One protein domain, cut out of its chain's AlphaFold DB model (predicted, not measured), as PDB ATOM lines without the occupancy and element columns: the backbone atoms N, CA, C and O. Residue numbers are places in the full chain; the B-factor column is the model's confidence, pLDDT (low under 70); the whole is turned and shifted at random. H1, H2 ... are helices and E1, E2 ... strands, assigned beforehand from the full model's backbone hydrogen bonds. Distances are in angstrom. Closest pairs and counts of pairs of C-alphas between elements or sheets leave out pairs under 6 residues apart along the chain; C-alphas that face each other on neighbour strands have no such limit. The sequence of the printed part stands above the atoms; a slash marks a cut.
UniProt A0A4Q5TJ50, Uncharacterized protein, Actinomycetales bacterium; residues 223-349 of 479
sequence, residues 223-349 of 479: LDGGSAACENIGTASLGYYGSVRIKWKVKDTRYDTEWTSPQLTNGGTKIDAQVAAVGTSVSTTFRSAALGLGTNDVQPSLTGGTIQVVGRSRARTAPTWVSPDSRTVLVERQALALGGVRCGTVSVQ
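AT A GLANCE: This is residues 223 to 349 of the 479 residues of an uncharacterized protein of Actinomycetales bacterium (UniProt A0A4Q5TJ50). Two sheets lie face to face as a sandwich: a larger, strongly twisted and curled sheet of E4, E3, E6, E7 and E8 covers a smaller sheet of E1, E2 and E5, the strands of the two running at 22 degrees to each other. Edge strands E8 and E1 come near along one side, where the one-turn helix H1 also packs, and the long link of residues 288 to 304 loops out toward one end. The printed part has 127 residues, with one named helix and eight named strands in the order H1 E1 E2 E3 E4 E5 E6 E7 E8. Both sheets are antiparallel, in the orders E4 E3 E6 E7 E8 and E1 E2 E5; the class is mostly strand, though under half of the residues are in named elements. The whole is compact, with a radius of gyration of the C-alphas of 14.4 A and spans of 41 by 28 by 24 A.

IN THESE COORDINATES: In the larger sheet, E6 is the longest strand, residues 305 to 315, 31.8 A, starting with C-alpha 305 at (8.753, -44.998, -31.309). E3 is residues 255 to 260, E4 269 to 272, E7 327 to 333 at 19.2 A, and E8 341 to 347 at 17.2 A, ending with C-alpha 347 at (6.093, -41.036, -15.317). In the smaller sheet, E1 is residues 230 to 233, E2 243 to 249 at 20.3 A, and E5 281 to 287 at 19.8 A. H1 is residues 226 to 229, 5.4 A, from C-alpha 226 at (11.027, -35.209, -11.087).

HOW THE PARTS SIT: E6, E7 and E8 form a meander, each strand the antiparallel neighbour of the one before; N 307 and O 331 are 2.8 A apart, N 332 and O 342 2.8 A. On the other side of E6 is E3, with N 258 and O 312 at 2.9 A, and E3 and E4 are a hairpin with N 259 and O 270 at 2.8 A. In the smaller sheet, E2 is the inner strand: N 231 of E1 and O 245 are 2.8 A apart, N 246 and O 284 of E5 2.9 A. Between the sheets, the closest C-alphas of E1 and E8 are those of Cys 230 and Cys 343, 5.8 A, and of E4 and E5 those of Asp 272 and Thr 284, 7.2 A. E3 and E5 are apart. H1 is on the larger sheet at a height of 7.9 A, only just over E8, on which 3 of its 4 C-alphas fall; the closest are those of Ser 227 and Val 346, 5.2 A. It only grazes the smaller sheet. H1 is too short for an O i to N i+4 pair; its 1 O i to N i+3 pair is within range.

THE WHOLE: The C-alphas farthest apart, Leu 238 and Thr 317, are 43.8 A apart. The printed part has no cut. The links E5 to E6 and E6 to E7 are long. The mean pLDDT of the printed part is 82.1, with residue 227, residues 289 to 295 and residues 347 to 349 under 70.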
ATOM      1  N   LEU A 223      13.233 -40.143  -8.520       84.25
ATOM      2  CA  LEU A 223      13.845 -39.462  -9.654       84.25
ATOM      3  C   LEU A 223      14.266 -38.043  -9.250       84.25
ATOM      4  O   LEU A 223      13.467 -37.270  -8.716       84.25
ATOM      5  N   ASP A 224      15.529 -37.702  -9.497       84.19
ATOM      6  CA  ASP A 224      16.100 -36.437  -9.044       84.19
ATOM      7  C   ASP A 224      15.696 -35.308  -9.996       84.19
ATOM      8  O   ASP A 224      16.048 -35.316 -11.173       84.19
ATOM      9  N   GLY A 225      14.910 -34.355  -9.494       73.31
ATOM     10  CA  GLY A 225      14.303 -33.304 -10.314       73.31
ATOM     11  C   GLY A 225      12.981 -33.698 -10.985       73.31
ATOM     12  O   GLY A 225      12.508 -32.969 -11.856       73.31
ATOM     13  N   GLY A 226      12.356 -34.819 -10.599       72.81
ATOM     14  CA  GLY A 226      11.027 -35.209 -11.087       72.81
ATOM     15  C   GLY A 226      10.994 -35.389 -12.608       72.81
ATOM     16  O   GLY A 226      11.645 -36.284 -13.140       72.81
ATOM     17  N   SER A 227      10.261 -34.531 -13.326       68.62
ATOM     18  CA  SER A 227      10.215 -34.561 -14.795       68.62
ATOM     19  C   SER A 227      11.535 -34.175 -15.472       68.62
ATOM     20  O   SER A 227      11.764 -34.579 -16.609       68.62
ATOM     21  N   ALA A 228      12.424 -33.457 -14.776       78.69
ATOM     22  CA  ALA A 228      13.759 -33.091 -15.258       78.69
ATOM     23  C   ALA A 228      14.828 -34.169 -14.986       78.69
ATOM     24  O   ALA A 228      16.012 -33.958 -15.251       78.69
ATOM     25  N   ALA A 229      14.428 -35.326 -14.450       85.25
ATOM     26  CA  ALA A 229      15.349 -36.412 -14.129       85.25
ATOM     27  C   ALA A 229      15.970 -37.076 -15.365       85.25
ATOM     28  O   ALA A 229      17.035 -37.682 -15.250       85.25
ATOM     29  N   CYS A 230      15.324 -36.973 -16.530       90.94
ATOM     30  CA  CYS A 230      15.873 -37.434 -17.801       90.94
ATOM     31  C   CYS A 230      16.512 -36.261 -18.554       90.94
ATOM     32  O   CYS A 230      15.855 -35.261 -18.836       90.94
ATOM     33  N   GLU A 231      17.784 -36.409 -18.909       92.44
ATOM     34  CA  GLU A 231      18.592 -35.406 -19.591       92.44
ATOM     35  C   GLU A 231      19.111 -35.943 -20.931       92.44
ATOM     36  O   GLU A 231      19.631 -37.056 -21.017       92.44
ATOM     37  N   ASN A 232      18.990 -35.138 -21.983       92.31
ATOM     38  CA  ASN A 232      19.540 -35.449 -23.299       92.31
ATOM     39  C   ASN A 232      21.034 -35.103 -23.336       92.31
ATOM     40  O   ASN A 232      21.400 -33.967 -23.040       92.31
ATOM     41  N   ILE A 233      21.894 -36.054 -23.713       90.88
ATOM     42  CA  ILE A 233      23.351 -35.882 -23.665       90.88
ATOM     43  C   ILE A 233      23.957 -35.926 -25.069       90.88
ATOM     44  O   ILE A 233      23.762 -36.882 -25.826       90.88
ATOM     45  N   GLY A 234      24.773 -34.916 -25.373       85.44
ATOM     46  CA  GLY A 234      25.498 -34.777 -26.636       85.44
ATOM     47  C   GLY A 234      24.829 -33.805 -27.607       85.44
ATOM     48  O   GLY A 234      23.936 -33.043 -27.241       85.44
ATOM     49  N   THR A 235      25.281 -33.812 -28.857       83.56
ATOM     50  CA  THR A 235      24.731 -32.972 -29.929       83.56
ATOM     51  C   THR A 235      23.485 -33.602 -30.538       83.56
ATOM     52  O   THR A 235      23.492 -34.788 -30.874       83.56
ATOM     53  N   ALA A 236      22.435 -32.801 -30.724       85.38
ATOM     54  CA  ALA A 236      21.215 -33.256 -31.372       85.38
ATOM     55  C   ALA A 236      21.418 -33.429 -32.888       85.38
ATOM     56  O   ALA A 236      21.887 -32.517 -33.566       85.38
ATOM     57  N   SER A 237      20.990 -34.567 -33.429       83.69
ATOM     58  CA  SER A 237      20.827 -34.826 -34.860       83.69
ATOM     59  C   SER A 237      19.359 -35.137 -35.129       83.69
ATOM     60  O   SER A 237      18.793 -36.048 -34.527       83.69
ATOM     61  N   LEU A 238      18.704 -34.337 -35.979       83.81
ATOM     62  CA  LEU A 238      17.265 -34.454 -36.278       83.81
ATOM     63  C   LEU A 238      16.364 -34.484 -35.020       83.81
ATOM     64  O   LEU A 238      15.319 -35.131 -35.001       83.81
ATOM     65  N   GLY A 239      16.772 -33.791 -33.950       85.19
ATOM     66  CA  GLY A 239      16.037 -33.741 -32.681       85.19
ATOM     67  C   GLY A 239      16.229 -34.956 -31.760       85.19
ATOM     68  O   GLY A 239      15.513 -35.056 -30.762       85.19
ATOM     69  N   TYR A 240      17.178 -35.846 -32.066       88.38
ATOM     70  CA  TYR A 240      17.584 -36.987 -31.239       88.38
ATOM     71  C   TYR A 240      19.062 -36.892 -30.842       88.38
ATOM     72  O   TYR A 240      19.854 -36.232 -31.506       88.38
ATOM     73  N   TYR A 241      19.436 -37.561 -29.758       90.38
ATOM     74  CA  TYR A 241      20.753 -37.505 -29.127       90.38
ATOM     75  C   TYR A 241      21.385 -38.900 -29.089       90.38
ATOM     76  O   TYR A 241      20.679 -39.907 -29.085       90.38
ATOM     77  N   GLY A 242      22.715 -38.977 -29.012       85.75
ATOM     78  CA  GLY A 242      23.416 -40.268 -28.911       85.75
ATOM     79  C   GLY A 242      23.199 -40.979 -27.570       85.75
ATOM     80  O   GLY A 242      23.412 -42.184 -27.444       85.75
ATOM     81  N   SER A 243      22.763 -40.254 -26.536       89.69
ATOM     82  CA  SER A 243      22.428 -40.865 -25.254       89.69
ATOM     83  C   SER A 243      21.471 -40.017 -24.425       89.69
ATOM     84  O   SER A 243      21.394 -38.799 -24.588       89.69
ATOM     85  N   VAL A 244      20.771 -40.674 -23.502       92.06
ATOM     86  CA  VAL A 244      20.002 -40.023 -22.436       92.06
ATOM     87  C   VAL A 244      20.542 -40.449 -21.079       92.06
ATOM     88  O   VAL A 244      20.934 -41.602 -20.895       92.06
ATOM     89  N   ARG A 245      20.569 -39.530 -20.118       92.31
ATOM     90  CA  ARG A 245      20.972 -39.788 -18.736       92.31
ATOM     91  C   ARG A 245      19.762 -39.676 -17.824       92.31
ATOM     92  O   ARG A 245      19.061 -38.674 -17.867       92.31
ATOM     93  N   ILE A 246      19.543 -40.679 -16.981       91.88
ATOM     94  CA  ILE A 246      18.486 -40.669 -15.968       91.88
ATOM     95  C   ILE A 246      19.134 -40.498 -14.597       91.88
ATOM     96  O   ILE A 246      20.069 -41.231 -14.280       91.88
ATOM     97  N   LYS A 247      18.651 -39.532 -13.808       92.00
ATOM     98  CA  LYS A 247      19.159 -39.185 -12.473       92.00
ATOM     99  C   LYS A 247      18.166 -39.570 -11.379       92.00
ATOM    100  O   LYS A 247      16.962 -39.352 -11.515       92.00
ATOM    101  N   TRP A 248      18.663 -40.113 -10.275       90.69
ATOM    102  CA  TRP A 248      17.850 -40.456  -9.111       90.69
ATOM    103  C   TRP A 248      18.622 -40.327  -7.806       90.69
ATOM    104  O   TRP A 248      19.848 -40.344  -7.796       90.69
ATOM    105  N   LYS A 249      17.900 -40.209  -6.691       86.88
ATOM    106  CA  LYS A 249      18.495 -40.166  -5.354       86.88
ATOM    107  C   LYS A 249      18.549 -41.554  -4.734       86.88
ATOM    108  O   LYS A 249      17.547 -42.274  -4.727       86.88
ATOM    109  N   VAL A 250      19.692 -41.897  -4.145       84.12
ATOM    110  CA  VAL A 250      19.839 -43.133  -3.366       84.12
ATOM    111  C   VAL A 250      18.945 -43.062  -2.135       84.12
ATOM    112  O   VAL A 250      19.070 -42.146  -1.323       84.12
ATOM    113  N   LYS A 251      18.030 -44.020  -1.989       80.50
ATOM    114  CA  LYS A 251      17.146 -44.113  -0.817       80.50
ATOM    115  C   LYS A 251      17.693 -45.012   0.273       80.50
ATOM    116  O   LYS A 251      17.509 -44.715   1.446       80.50
ATOM    117  N   ASP A 252      18.365 -46.080  -0.122       81.50
ATOM    118  CA  ASP A 252      18.910 -47.081   0.778       81.50
ATOM    119  C   ASP A 252      20.057 -47.799   0.056       81.50
ATOM    120  O   ASP A 252      19.926 -48.169  -1.109       81.50
ATOM    121  N   THR A 253      21.196 -47.951   0.728       84.62
ATOM    122  CA  THR A 253      22.436 -48.510   0.162       84.62
ATOM    123  C   THR A 253      22.417 -50.037   0.041       84.62
ATOM    124  O   THR A 253      23.290 -50.623  -0.613       84.62
ATOM    125  N   ARG A 254      21.419 -50.699   0.645       84.44
ATOM    126  CA  ARG A 254      21.211 -52.155   0.571       84.44
ATOM    127  C   ARG A 254      20.673 -52.621  -0.782       84.44
ATOM    128  O   ARG A 254      20.756 -53.813  -1.084       84.44
ATOM    129  N   TYR A 255      20.131 -51.705  -1.584       86.38
ATOM    130  CA  TYR A 255      19.516 -52.021  -2.866       86.38
ATOM    131  C   TYR A 255      20.314 -51.417  -4.019       86.38
ATOM    132  O   TYR A 255      20.650 -50.235  -4.002       86.38
ATOM    133  N   ASP A 256      20.575 -52.232  -5.035       90.12
ATOM    134  CA  ASP A 256      21.028 -51.779  -6.343       90.12
ATOM    135  C   ASP A 256      19.831 -51.307  -7.179       90.12
ATOM    136  O   ASP A 256      18.668 -51.569  -6.849       90.12
ATOM    137  N   THR A 257      20.093 -50.599  -8.274       90.44
ATOM    138  CA  THR A 257      19.034 -50.164  -9.188       90.44
ATOM    139  C   THR A 257      19.023 -51.030 -10.432       90.44
ATOM    140  O   THR A 257      20.010 -51.101 -11.158       90.44
ATOM    141  N   GLU A 258      17.891 -51.677 -10.688       91.44
ATOM    142  CA  GLU A 258      17.674 -52.465 -11.895       91.44
ATOM    143  C   GLU A 258      16.757 -51.707 -12.853       91.44
ATOM    144  O   GLU A 258      15.635 -51.342 -12.501       91.44
ATOM    145  N   TRP A 259      17.236 -51.495 -14.073       91.19
ATOM    146  CA  TRP A 259      16.490 -50.918 -15.178       91.19
ATOM    147  C   TRP A 259      16.137 -52.004 -16.185       91.19
ATOM    148  O   TRP A 259      17.016 -52.699 -16.690       91.19
ATOM    149  N   THR A 260      14.856 -52.128 -16.511       89.88
ATOM    150  CA  THR A 260      14.350 -53.141 -17.441       89.88
ATOM    151  C   THR A 260      13.560 -52.508 -18.574       89.88
ATOM    152  O   THR A 260      12.837 -51.524 -18.395       89.88
ATOM    153  N   SER A 261      13.718 -53.068 -19.766       87.44
ATOM    154  CA  SER A 261      12.924 -52.753 -20.944       87.44
ATOM    155  C   SER A 261      13.177 -53.821 -22.011       87.44
ATOM    156  O   SER A 261      14.337 -54.128 -22.291       87.44
ATOM    157  N   PRO A 262      12.136 -54.351 -22.680       83.81
ATOM    158  CA  PRO A 262      12.304 -55.348 -23.744       83.81
ATOM    159  C   PRO A 262      13.179 -54.873 -24.912       83.81
ATOM    160  O   PRO A 262      13.620 -55.678 -25.723       83.81
ATOM    161  N   GLN A 263      13.380 -53.558 -25.024       84.81
ATOM    162  CA  GLN A 263      14.134 -52.911 -26.090       84.81
ATOM    163  C   GLN A 263      15.565 -52.531 -25.684       84.81
ATOM    164  O   GLN A 263      16.268 -51.879 -26.466       84.81
ATOM    165  N   LEU A 264      15.994 -52.904 -24.475       83.88
ATOM    166  CA  LEU A 264      17.400 -52.835 -24.093       83.88
ATOM    167  C   LEU A 264      18.170 -54.040 -24.650       83.88
ATOM    168  O   LEU A 264      17.631 -55.126 -24.860       83.88
ATOM    169  N   THR A 265      19.457 -53.838 -24.905       76.88
ATOM    170  CA  THR A 265      20.401 -54.910 -25.237       76.88
ATOM    171  C   THR A 265      20.659 -55.799 -24.004       76.88
ATOM    172  O   THR A 265      20.150 -55.534 -22.915       76.88
ATOM    173  N   ASN A 266      21.399 -56.905 -24.162       70.75
ATOM    174  CA  ASN A 266      21.733 -57.835 -23.064       70.75
ATOM    175  C   ASN A 266      20.517 -58.425 -22.318       70.75
ATOM    176  O   ASN A 266      20.491 -58.485 -21.093       70.75
ATOM    177  N   GLY A 267      19.499 -58.874 -23.057       73.69
ATOM    178  CA  GLY A 267      18.327 -59.533 -22.464       73.69
ATOM    179  C   GLY A 267      17.320 -58.580 -21.816       73.69
ATOM    180  O   GLY A 267      16.419 -59.043 -21.125       73.69
ATOM    181  N   GLY A 268      17.440 -57.271 -22.063       82.25
ATOM    182  CA  GLY A 268      16.441 -56.289 -21.651       82.25
ATOM    183  C   GLY A 268      16.669 -55.678 -20.267       82.25
ATOM    184  O   GLY A 268      15.774 -55.005 -19.756       82.25
ATOM    185  N   THR A 269      17.843 -55.883 -19.665       84.94
ATOM    186  CA  THR A 269      18.130 -55.458 -18.288       84.94
ATOM    187  C   THR A 269      19.484 -54.763 -18.183       84.94
ATOM    188  O   THR A 269      20.480 -55.205 -18.752       84.94
ATOM    189  N   LYS A 270      19.531 -53.686 -17.399       88.94
ATOM    190  CA  LYS A 270      20.738 -52.957 -17.012       88.94
ATOM    191  C   LYS A 270      20.743 -52.763 -15.498       88.94
ATOM    192  O   LYS A 270      19.774 -52.258 -14.942       88.94
ATOM    193  N   ILE A 271      21.819 -53.174 -14.833       86.31
ATOM    194  CA  ILE A 271      21.946 -53.104 -13.372       86.31
ATOM    195  C   ILE A 271      23.017 -52.075 -13.023       86.31
ATOM    196  O   ILE A 271      24.155 -52.190 -13.474       86.31
ATOM    197  N   ASP A 272      22.655 -51.103 -12.194       85.69
ATOM    198  CA  ASP A 272      23.546 -50.076 -11.666       85.69
ATOM    199  C   ASP A 272      23.757 -50.315 -10.166       85.69
ATOM    200  O   ASP A 272      22.842 -50.146  -9.347       85.69
ATOM    201  N   ALA A 273      24.973 -50.738  -9.806       79.94
ATOM    202  CA  ALA A 273      25.345 -50.963  -8.416       79.94
ATOM    203  C   ALA A 273      25.376 -49.635  -7.648       79.94
ATOM    204  O   ALA A 273      26.026 -48.675  -8.067       79.94
ATOM    205  N   GLN A 274      24.696 -49.579  -6.504       74.69
ATOM    206  CA  GLN A 274      24.657 -48.368  -5.687       74.69
ATOM    207  C   GLN A 274      25.876 -48.310  -4.770       74.69
ATOM    208  O   GLN A 274      25.982 -49.095  -3.834       74.69
ATOM    209  N   VAL A 275      26.801 -47.383  -5.025       73.00
ATOM    210  CA  VAL A 275      28.012 -47.176  -4.197       73.00
ATOM    211  C   VAL A 275      27.991 -45.805  -3.496       73.00
ATOM    212  O   VAL A 275      28.921 -45.437  -2.787       73.00
ATOM    213  N   ALA A 276      26.917 -45.032  -3.677       80.94
ATOM    214  CA  ALA A 276      26.781 -43.687  -3.125       80.94
ATOM    215  C   ALA A 276      25.954 -43.664  -1.828       80.94
ATOM    216  O   ALA A 276      25.098 -44.519  -1.599       80.94
ATOM    217  N   ALA A 277      26.199 -42.660  -0.982       83.25
ATOM    218  CA  ALA A 277      25.479 -42.471   0.276       83.25
ATOM    219  C   ALA A 277      24.000 -42.103   0.052       83.25
ATOM    220  O   ALA A 277      23.646 -41.496  -0.964       83.25
ATOM    221  N   VAL A 278      23.142 -42.411   1.030       82.38
ATOM    222  CA  VAL A 278      21.714 -42.042   1.012       82.38
ATOM    223  C   VAL A 278      21.544 -40.536   0.774       82.38
ATOM    224  O   VAL A 278      22.246 -39.718   1.360       82.38
ATOM    225  N   GLY A 279      20.617 -40.168  -0.109       78.88
ATOM    226  CA  GLY A 279      20.338 -38.790  -0.518       78.88
ATOM    227  C   GLY A 279      21.202 -38.275  -1.673       78.88
ATOM    228  O   GLY A 279      20.841 -37.265  -2.280       78.88
ATOM    229  N   THR A 280      22.288 -38.974  -2.024       86.75
ATOM    230  CA  THR A 280      23.166 -38.600  -3.143       86.75
ATOM    231  C   THR A 280      22.458 -38.825  -4.474       86.75
ATOM    232  O   THR A 280      21.793 -39.846  -4.662       86.75
ATOM    233  N   SER A 281      22.614 -37.876  -5.397       87.81
ATOM    234  CA  SER A 281      22.149 -38.030  -6.774       87.81
ATOM    235  C   SER A 281      23.127 -38.898  -7.558       87.81
ATOM    236  O   SER A 281      24.322 -38.607  -7.634       87.81
ATOM    237  N   VAL A 282      22.615 -39.979  -8.123       90.50
ATOM    238  CA  VAL A 282      23.320 -40.923  -8.988       90.50
ATOM    239  C   VAL A 282      22.643 -40.952 -10.351       90.50
ATOM    240  O   VAL A 282      21.524 -40.463 -10.519       90.50
ATOM    241  N   SER A 283      23.325 -41.494 -11.358       91.44
ATOM    242  CA  SER A 283      22.779 -41.515 -12.710       91.44
ATOM    243  C   SER A 283      23.240 -42.710 -13.523       91.44
ATOM    244  O   SER A 283      24.351 -43.199 -13.331       91.44
ATOM    245  N   THR A 284      22.415 -43.102 -14.487       91.62
ATOM    246  CA  THR A 284      22.757 -44.072 -15.527       91.62
ATOM    247  C   THR A 284      22.551 -43.437 -16.886       91.62
ATOM    248  O   THR A 284      21.728 -42.534 -17.052       91.62
ATOM    249  N   THR A 285      23.320 -43.888 -17.867       90.44
ATOM    250  CA  THR A 285      23.236 -43.394 -19.242       90.44
ATOM    251  C   THR A 285      22.773 -44.521 -20.147       90.44
ATOM    252  O   THR A 285      23.365 -45.594 -20.115       90.44
ATOM    253  N   PHE A 286      21.752 -44.271 -20.959       88.44
ATOM    254  CA  PHE A 286      21.290 -45.165 -22.013       88.44
ATOM    255  C   PHE A 286      21.814 -44.660 -23.348       88.44
ATOM    256  O   PHE A 286      21.417 -43.590 -23.821       88.44
ATOM    257  N   ARG A 287      22.738 -45.416 -23.935       88.00
ATOM    258  CA  ARG A 287      23.355 -45.090 -25.222       88.00
ATOM    259  C   ARG A 287      22.583 -45.734 -26.363       88.00
ATOM    260  O   ARG A 287      22.191 -46.900 -26.267       88.00
ATOM    261  N   SER A 288      22.406 -44.987 -27.447       83.25
ATOM    262  CA  SER A 288      21.962 -45.526 -28.728       83.25
ATOM    263  C   SER A 288      22.998 -45.212 -29.802       83.25
ATOM    264  O   SER A 288      23.680 -44.191 -29.749       83.25
ATOM    265  N   ALA A 289      23.144 -46.120 -30.762       68.75
ATOM    266  CA  ALA A 289      23.953 -45.877 -31.946       68.75
ATOM    267  C   ALA A 289      23.289 -46.482 -33.175       68.75
ATOM    268  O   ALA A 289      22.381 -47.319 -33.086       68.75
ATOM    269  N   ALA A 290      23.749 -46.032 -34.338       64.62
ATOM    270  CA  ALA A 290      23.281 -46.537 -35.610       64.62
ATOM    271  C   ALA A 290      23.765 -47.981 -35.809       64.62
ATOM    272  O   ALA A 290      24.908 -48.319 -35.495       64.62
ATOM    273  N   LEU A 291      22.888 -48.832 -36.347       57.66
ATOM    274  CA  LEU A 291      23.236 -50.169 -36.854       57.66
ATOM    275  C   LEU A 291      23.941 -51.118 -35.855       57.66
ATOM    276  O   LEU A 291      24.648 -52.030 -36.270       57.66
ATOM    277  N   GLY A 292      23.747 -50.942 -34.541       54.16
ATOM    278  CA  GLY A 292      24.314 -51.841 -33.523       54.16
ATOM    279  C   GLY A 292      25.837 -51.751 -33.361       54.16
ATOM    280  O   GLY A 292      26.430 -52.591 -32.690       54.16
ATOM    281  N   LEU A 293      26.480 -50.733 -33.940       48.91
ATOM    282  CA  LEU A 293      27.916 -50.503 -33.796       48.91
ATOM    283  C   LEU A 293      28.203 -49.913 -32.400       48.91
ATOM    284  O   LEU A 293      27.807 -48.787 -32.106       48.91
ATOM    285  N   GLY A 294      28.854 -50.686 -31.520       56.16
ATOM    286  CA  GLY A 294      29.295 -50.264 -30.177       56.16
ATOM    287  C   GLY A 294      28.576 -50.941 -28.995       56.16
ATOM    288  O   GLY A 294      27.638 -51.717 -29.169       56.16
ATOM    289  N   THR A 295      29.017 -50.645 -27.765       61.59
ATOM    290  CA  THR A 295      28.378 -51.092 -26.508       61.59
ATOM    291  C   THR A 295      27.132 -50.244 -26.225       61.59
ATOM    292  O   THR A 295      27.158 -49.337 -25.389       61.59
ATOM    293  N   ASN A 296      26.069 -50.475 -26.992       78.19
ATOM    294  CA  ASN A 296      24.832 -49.699 -26.915       78.19
ATOM    295  C   ASN A 296      23.845 -50.356 -25.961       78.19
ATOM    296  O   ASN A 296      23.720 -51.577 -25.964       78.19
ATOM    297  N   ASP A 297      23.125 -49.547 -25.188       80.25
ATOM    298  CA  ASP A 297      22.115 -50.031 -24.245       80.25
ATOM    299  C   ASP A 297      20.751 -50.187 -24.923       80.25
ATOM    300  O   ASP A 297      19.994 -51.084 -24.577       80.25
ATOM    301  N   VAL A 298      20.426 -49.326 -25.893       81.00
ATOM    302  CA  VAL A 298      19.120 -49.299 -26.565       81.00
ATOM    303  C   VAL A 298      19.235 -49.887 -27.967       81.00
ATOM    304  O   VAL A 298      20.062 -49.450 -28.768       81.00
ATOM    305  N   GLN A 299      18.369 -50.849 -28.288       81.75
ATOM    306  CA  GLN A 299      18.324 -51.454 -29.618       81.75
ATOM    307  C   GLN A 299      17.853 -50.444 -30.685       81.75
ATOM    308  O   GLN A 299      16.880 -49.712 -30.445       81.75
ATOM    309  N   PRO A 300      18.487 -50.416 -31.874       76.62
ATOM    310  CA  PRO A 300      18.045 -49.577 -32.985       76.62
ATOM    311  C   PRO A 300      16.648 -49.990 -33.474       76.62
ATOM    312  O   PRO A 300      16.260 -51.152 -33.379       76.62
ATOM    313  N   SER A 301      15.886 -49.032 -34.013       79.12
ATOM    314  CA  SER A 301      14.514 -49.251 -34.493       79.12
ATOM    315  C   SER A 301      14.332 -48.743 -35.923       79.12
ATOM    316  O   SER A 301      14.710 -47.615 -36.238       79.12
ATOM    317  N   LEU A 302      13.709 -49.549 -36.788       79.25
ATOM    318  CA  LEU A 302      13.347 -49.134 -38.152       79.25
ATOM    319  C   LEU A 302      12.128 -48.206 -38.164       79.25
ATOM    320  O   LEU A 302      12.070 -47.283 -38.970       79.25
ATOM    321  N   THR A 303      11.185 -48.412 -37.246       82.31
ATOM    322  CA  THR A 303       9.929 -47.651 -37.148       82.31
ATOM    323  C   THR A 303       9.990 -46.519 -36.120       82.31
ATOM    324  O   THR A 303       9.081 -45.698 -36.055       82.31
ATOM    325  N   GLY A 304      11.061 -46.448 -35.325       83.62
ATOM    326  CA  GLY A 304      11.198 -45.493 -34.224       83.62
ATOM    327  C   GLY A 304      10.317 -45.865 -33.029       83.62
ATOM    328  O   GLY A 304      10.172 -47.052 -32.709       83.62
ATOM    329  N   GLY A 305       9.772 -44.854 -32.352       85.25
ATOM    330  CA  GLY A 305       8.753 -44.998 -31.309       85.25
ATOM    331  C   GLY A 305       9.269 -44.851 -29.877       85.25
ATOM    332  O   GLY A 305      10.471 -44.771 -29.622       85.25
ATOM    333  N   THR A 306       8.333 -44.815 -28.932       85.69
ATOM    334  CA  THR A 306       8.602 -44.640 -27.501       85.69
ATOM    335  C   THR A 306       8.840 -45.985 -26.820       85.69
ATOM    336  O   THR A 306       8.049 -46.913 -26.976       85.69
ATOM    337  N   ILE A 307       9.911 -46.086 -26.038       86.06
ATOM    338  CA  ILE A 307      10.192 -47.218 -25.155       86.06
ATOM    339  C   ILE A 307       9.966 -46.823 -23.702       86.06
ATOM    340  O   ILE A 307      10.152 -45.668 -23.317       86.06
ATOM    341  N   GLN A 308       9.574 -47.804 -22.898       87.38
ATOM    342  CA  GLN A 308       9.434 -47.651 -21.459       87.38
ATOM    343  C   GLN A 308      10.666 -48.246 -20.793       87.38
ATOM    344  O   GLN A 308      10.959 -49.423 -20.994       87.38
ATOM    345  N   VAL A 309      11.372 -47.431 -20.019       89.75
ATOM    346  CA  VAL A 309      12.478 -47.869 -19.172       89.75
ATOM    347  C   VAL A 309      11.972 -47.889 -17.735       89.75
ATOM    348  O   VAL A 309      11.576 -46.849 -17.204       89.75
ATOM    349  N   VAL A 310      11.933 -49.076 -17.130       88.69
ATOM    350  CA  VAL A 310      11.332 -49.311 -15.812       88.69
ATOM    351  C   VAL A 310      12.427 -49.583 -14.791       88.69
ATOM    352  O   VAL A 310      13.147 -50.572 -14.898       88.69
ATOM    353  N   GLY A 311      12.545 -48.709 -13.799       89.25
ATOM    354  CA  GLY A 311      13.496 -48.815 -12.702       89.25
ATOM    355  C   GLY A 311      12.873 -49.419 -11.446       89.25
ATOM    356  O   GLY A 311      11.787 -49.003 -11.033       89.25
ATOM    357  N   ARG A 312      13.569 -50.375 -10.826       88.75
ATOM    358  CA  ARG A 312      13.193 -51.048  -9.571       88.75
ATOM    359  C   ARG A 312      14.381 -51.136  -8.613       88.75
ATOM    360  O   ARG A 312      15.537 -51.054  -9.032       88.75
ATOM    361  N   SER A 313      14.090 -51.309  -7.327       88.38
ATOM    362  CA  SER A 313      15.099 -51.568  -6.295       88.38
ATOM    363  C   SER A 313      15.379 -53.070  -6.238       88.38
ATOM    364  O   SER A 313      14.466 -53.858  -6.006       88.38
ATOM    365  N   ARG A 314      16.629 -53.477  -6.444       89.44
ATOM    366  CA  ARG A 314      17.076 -54.874  -6.424       89.44
ATOM    367  C   ARG A 314      17.899 -55.128  -5.171       89.44
ATOM    368  O   ARG A 314      18.830 -54.379  -4.897       89.44
ATOM    369  N   ALA A 315      17.591 -56.164  -4.400       86.94
ATOM    370  CA  ALA A 315      18.344 -56.435  -3.175       86.94
ATOM    371  C   ALA A 315      19.766 -56.921  -3.500       86.94
ATOM    372  O   ALA A 315      19.939 -57.873  -4.260       86.94
ATOM    373  N   ARG A 316      20.793 -56.306  -2.894       84.75
ATOM    374  CA  ARG A 316      22.194 -56.702  -3.128       84.75
ATOM    375  C   ARG A 316      22.481 -58.118  -2.622       84.75
ATOM    376  O   ARG A 316      23.200 -58.876  -3.263       84.75
ATOM    377  N   THR A 317      21.911 -58.471  -1.472       81.62
ATOM    378  CA  THR A 317      22.090 -59.774  -0.812       81.62
ATOM    379  C   THR A 317      21.156 -60.862  -1.349       81.62
ATOM    380  O   THR A 317      21.418 -62.038  -1.132       81.62
ATOM    381  N   ALA A 318      20.097 -60.485  -2.074       83.12
ATOM    382  CA  ALA A 318      19.125 -61.391  -2.685       83.12
ATOM    383  C   ALA A 318      18.874 -60.978  -4.153       83.12
ATOM    384  O   ALA A 318      17.845 -60.381  -4.466       83.12
ATOM    385  N   PRO A 319      19.815 -61.274  -5.071       78.00
ATOM    386  CA  PRO A 319      19.840 -60.738  -6.439       78.00
ATOM    387  C   PRO A 319      18.659 -61.146  -7.338       78.00
ATOM    388  O   PRO A 319      18.503 -60.590  -8.427       78.00
ATOM    389  N   THR A 320      17.864 -62.131  -6.925       84.12
ATOM    390  CA  THR A 320      16.633 -62.570  -7.600       84.12
ATOM    391  C   THR A 320      15.407 -61.760  -7.183       84.12
ATOM    392  O   THR A 320      14.374 -61.829  -7.844       84.12
ATOM    393  N   TRP A 321      15.505 -60.994  -6.095       87.06
ATOM    394  CA  TRP A 321      14.419 -60.184  -5.577       87.06
ATOM    395  C   TRP A 321      14.508 -58.746  -6.102       87.06
ATOM    396  O   TRP A 321      15.550 -58.088  -6.016       87.06
ATOM    397  N   VAL A 322      13.377 -58.242  -6.594       86.12
ATOM    398  CA  VAL A 322      13.179 -56.851  -7.017       86.12
ATOM    399  C   VAL A 322      11.912 -56.291  -6.382       86.12
ATOM    400  O   VAL A 322      10.942 -57.017  -6.154       86.12
ATOM    401  N   SER A 323      11.904 -54.989  -6.111       81.12
ATOM    402  CA  SER A 323      10.765 -54.321  -5.492       81.12
ATOM    403  C   SER A 323       9.522 -54.348  -6.390       81.12
ATOM    404  O   SER A 323       9.640 -54.184  -7.610       81.12
ATOM    405  N   PRO A 324       8.316 -54.465  -5.804       73.94
ATOM    406  CA  PRO A 324       7.067 -54.316  -6.550       73.94
ATOM    407  C   PRO A 324       6.818 -52.861  -6.983       73.94
ATOM    408  O   PRO A 324       6.199 -52.628  -8.020       73.94
ATOM    409  N   ASP A 325       7.318 -51.878  -6.224       76.12
ATOM    410  CA  ASP A 325       7.289 -50.464  -6.616       76.12
ATOM    411  C   ASP A 325       8.294 -50.193  -7.748       76.12
ATOM    412  O   ASP A 325       9.361 -50.813  -7.810       76.12
ATOM    413  N   SER A 326       7.957 -49.266  -8.648       83.44
ATOM    414  CA  SER A 326       8.773 -48.948  -9.827       83.44
ATOM    415  C   SER A 326       8.651 -47.491 -10.280       83.44
ATOM    416  O   SER A 326       7.712 -46.768  -9.927       83.44
ATOM    417  N   ARG A 327       9.628 -47.047 -11.076       81.88
ATOM    418  CA  ARG A 327       9.634 -45.742 -11.752       81.88
ATOM    419  C   ARG A 327       9.781 -45.940 -13.249       81.88
ATOM    420  O   ARG A 327      10.663 -46.674 -13.677       81.88
ATOM    421  N   THR A 328       8.959 -45.255 -14.035       83.06
ATOM    422  CA  THR A 328       8.967 -45.416 -15.491       83.06
ATOM    423  C   THR A 328       9.389 -44.123 -16.167       83.06
ATOM    424  O   THR A 328       8.813 -43.060 -15.934       83.06
ATOM    425  N   VAL A 329      10.372 -44.223 -17.053       85.88
ATOM    426  CA  VAL A 329      10.825 -43.124 -17.904       85.88
ATOM    427  C   VAL A 329      10.575 -43.501 -19.354       85.88
ATOM    428  O   VAL A 329      11.005 -44.564 -19.806       85.88
ATOM    429  N   LEU A 330       9.858 -42.647 -20.087       86.56
ATOM    430  CA  LEU A 330       9.679 -42.830 -21.520       86.56
ATOM    431  C   LEU A 330      10.887 -42.270 -22.264       86.56
ATOM    432  O   LEU A 330      11.288 -41.126 -22.046       86.56
ATOM    433  N   VAL A 331      11.449 -43.067 -23.164       87.75
ATOM    434  CA  VAL A 331      12.547 -42.662 -24.046       87.75
ATOM    435  C   VAL A 331      12.085 -42.851 -25.480       87.75
ATOM    436  O   VAL A 331      11.632 -43.924 -25.863       87.75
ATOM    437  N   GLU A 332      12.165 -41.810 -26.291       89.56
ATOM    438  CA  GLU A 332      11.799 -41.891 -27.700       89.56
ATOM    439  C   GLU A 332      13.009 -42.267 -28.540       89.56
ATOM    440  O   GLU A 332      14.108 -41.755 -28.327       89.56
ATOM    441  N   ARG A 333      12.799 -43.157 -29.509       89.50
ATOM    442  CA  ARG A 333      13.833 -43.644 -30.417       89.50
ATOM    443  C   ARG A 333      13.589 -43.158 -31.830       89.50
ATOM    444  O   ARG A 333      12.460 -43.170 -32.327       89.50
ATOM    445  N   GLN A 334      14.682 -42.831 -32.495       88.06
ATOM    446  CA  GLN A 334      14.667 -42.455 -33.893       88.06
ATOM    447  C   GLN A 334      14.371 -43.666 -34.786       88.06
ATOM    448  O   GLN A 334      14.806 -44.788 -34.511       88.06
ATOM    449  N   ALA A 335      13.615 -43.426 -35.855       83.81
ATOM    450  CA  ALA A 335      13.337 -44.412 -36.891       83.81
ATOM    451  C   ALA A 335      14.549 -44.644 -37.811       83.81
ATOM    452  O   ALA A 335      15.581 -43.977 -37.699       83.81
ATOM    453  N   LEU A 336      14.394 -45.582 -38.748       79.62
ATOM    454  CA  LEU A 336      15.359 -45.884 -39.810       79.62
ATOM    455  C   LEU A 336      16.737 -46.345 -39.304       79.62
ATOM    456  O   LEU A 336      17.732 -46.203 -40.006       79.62
ATOM    457  N   ALA A 337      16.804 -46.890 -38.085       73.81
ATOM    458  CA  ALA A 337      18.032 -47.369 -37.448       73.81
ATOM    459  C   ALA A 337      19.170 -46.326 -37.374       73.81
ATOM    460  O   ALA A 337      20.332 -46.698 -37.207       73.81
ATOM    461  N   LEU A 338      18.835 -45.028 -37.432       72.38
ATOM    462  CA  LEU A 338      19.794 -43.915 -37.397       72.38
ATOM    463  C   LEU A 338      20.448 -43.705 -36.022       72.38
ATOM    464  O   LEU A 338      21.413 -42.956 -35.918       72.38
ATOM    465  N   GLY A 339      19.966 -44.395 -34.983       73.06
ATOM    466  CA  GLY A 339      20.681 -44.490 -33.712       73.06
ATOM    467  C   GLY A 339      20.587 -43.263 -32.815       73.06
ATOM    468  O   GLY A 339      21.605 -42.824 -32.293       73.06
ATOM    469  N   GLY A 340      19.383 -42.721 -32.636       85.25
ATOM    470  CA  GLY A 340      19.132 -41.582 -31.759       85.25
ATOM    471  C   GLY A 340      18.081 -41.878 -30.690       85.25
ATOM    472  O   GLY A 340      17.099 -42.582 -30.940       85.25
ATOM    473  N   VAL A 341      18.273 -41.310 -29.500       88.88
ATOM    474  CA  VAL A 341      17.320 -41.321 -28.382       88.88
ATOM    475  C   VAL A 341      17.044 -39.912 -27.881       88.88
ATOM    476  O   VAL A 341      17.886 -39.027 -27.985       88.88
ATOM    477  N   ARG A 342      15.867 -39.686 -27.310       91.00
ATOM    478  CA  ARG A 342      15.570 -38.460 -26.564       91.00
ATOM    479  C   ARG A 342      14.651 -38.750 -25.391       91.00
ATOM    480  O   ARG A 342      13.848 -39.680 -25.439       91.00
ATOM    481  N   CYS A 343      14.765 -37.949 -24.345       89.69
ATOM    482  CA  CYS A 343      13.874 -38.012 -23.201       89.69
ATOM    483  C   CYS A 343      12.441 -37.687 -23.630       89.69
ATOM    484  O   CYS A 343      12.187 -36.640 -24.228       89.69
ATOM    485  N   GLY A 344      11.525 -38.606 -23.333       81.56
ATOM    486  CA  GLY A 344      10.088 -38.393 -23.410       81.56
ATOM    487  C   GLY A 344       9.536 -37.964 -22.052       81.56
ATOM    488  O   GLY A 344      10.229 -37.368 -21.225       81.56
ATOM    489  N   THR A 345       8.270 -38.281 -21.793       75.44
ATOM    490  CA  THR A 345       7.653 -37.979 -20.501       75.44
ATOM    491  C   THR A 345       8.182 -38.901 -19.402       75.44
ATOM    492  O   THR A 345       8.274 -40.121 -19.540       75.44
ATOM    493  N   VAL A 346       8.524 -38.308 -18.263       70.00
ATOM    494  CA  VAL A 346       8.861 -39.055 -17.053       70.00
ATOM    495  C   VAL A 346       7.564 -39.342 -16.302       70.00
ATOM    496  O   VAL A 346       6.874 -38.414 -15.870       70.00
ATOM    497  N   SER A 347       7.225 -40.619 -16.141       58.00
ATOM    498  CA  SER A 347       6.093 -41.036 -15.317       58.00
ATOM    499  C   SER A 347       6.550 -41.092 -13.861       58.00
ATOM    500  O   SER A 347       6.990 -42.118 -13.341       58.00
ATOM    501  N   VAL A 348       6.489 -39.937 -13.204       50.78
ATOM    502  CA  VAL A 348       6.523 -39.863 -11.743       50.78
ATOM    503  C   VAL A 348       5.119 -40.212 -11.256       50.78
ATOM    504  O   VAL A 348       4.166 -39.505 -11.581       50.78
ATOM    505  N   GLN A 349       4.973 -41.323 -10.527       42.28
ATOM    506  CA  GLN A 349       3.705 -41.642  -9.867       42.28
ATOM    507  C   GLN A 349       3.315 -40.477  -8.938       42.28
ATOM    508  O   GLN A 349       4.201 -39.904  -8.292       42.28
TER     509      GLN A 349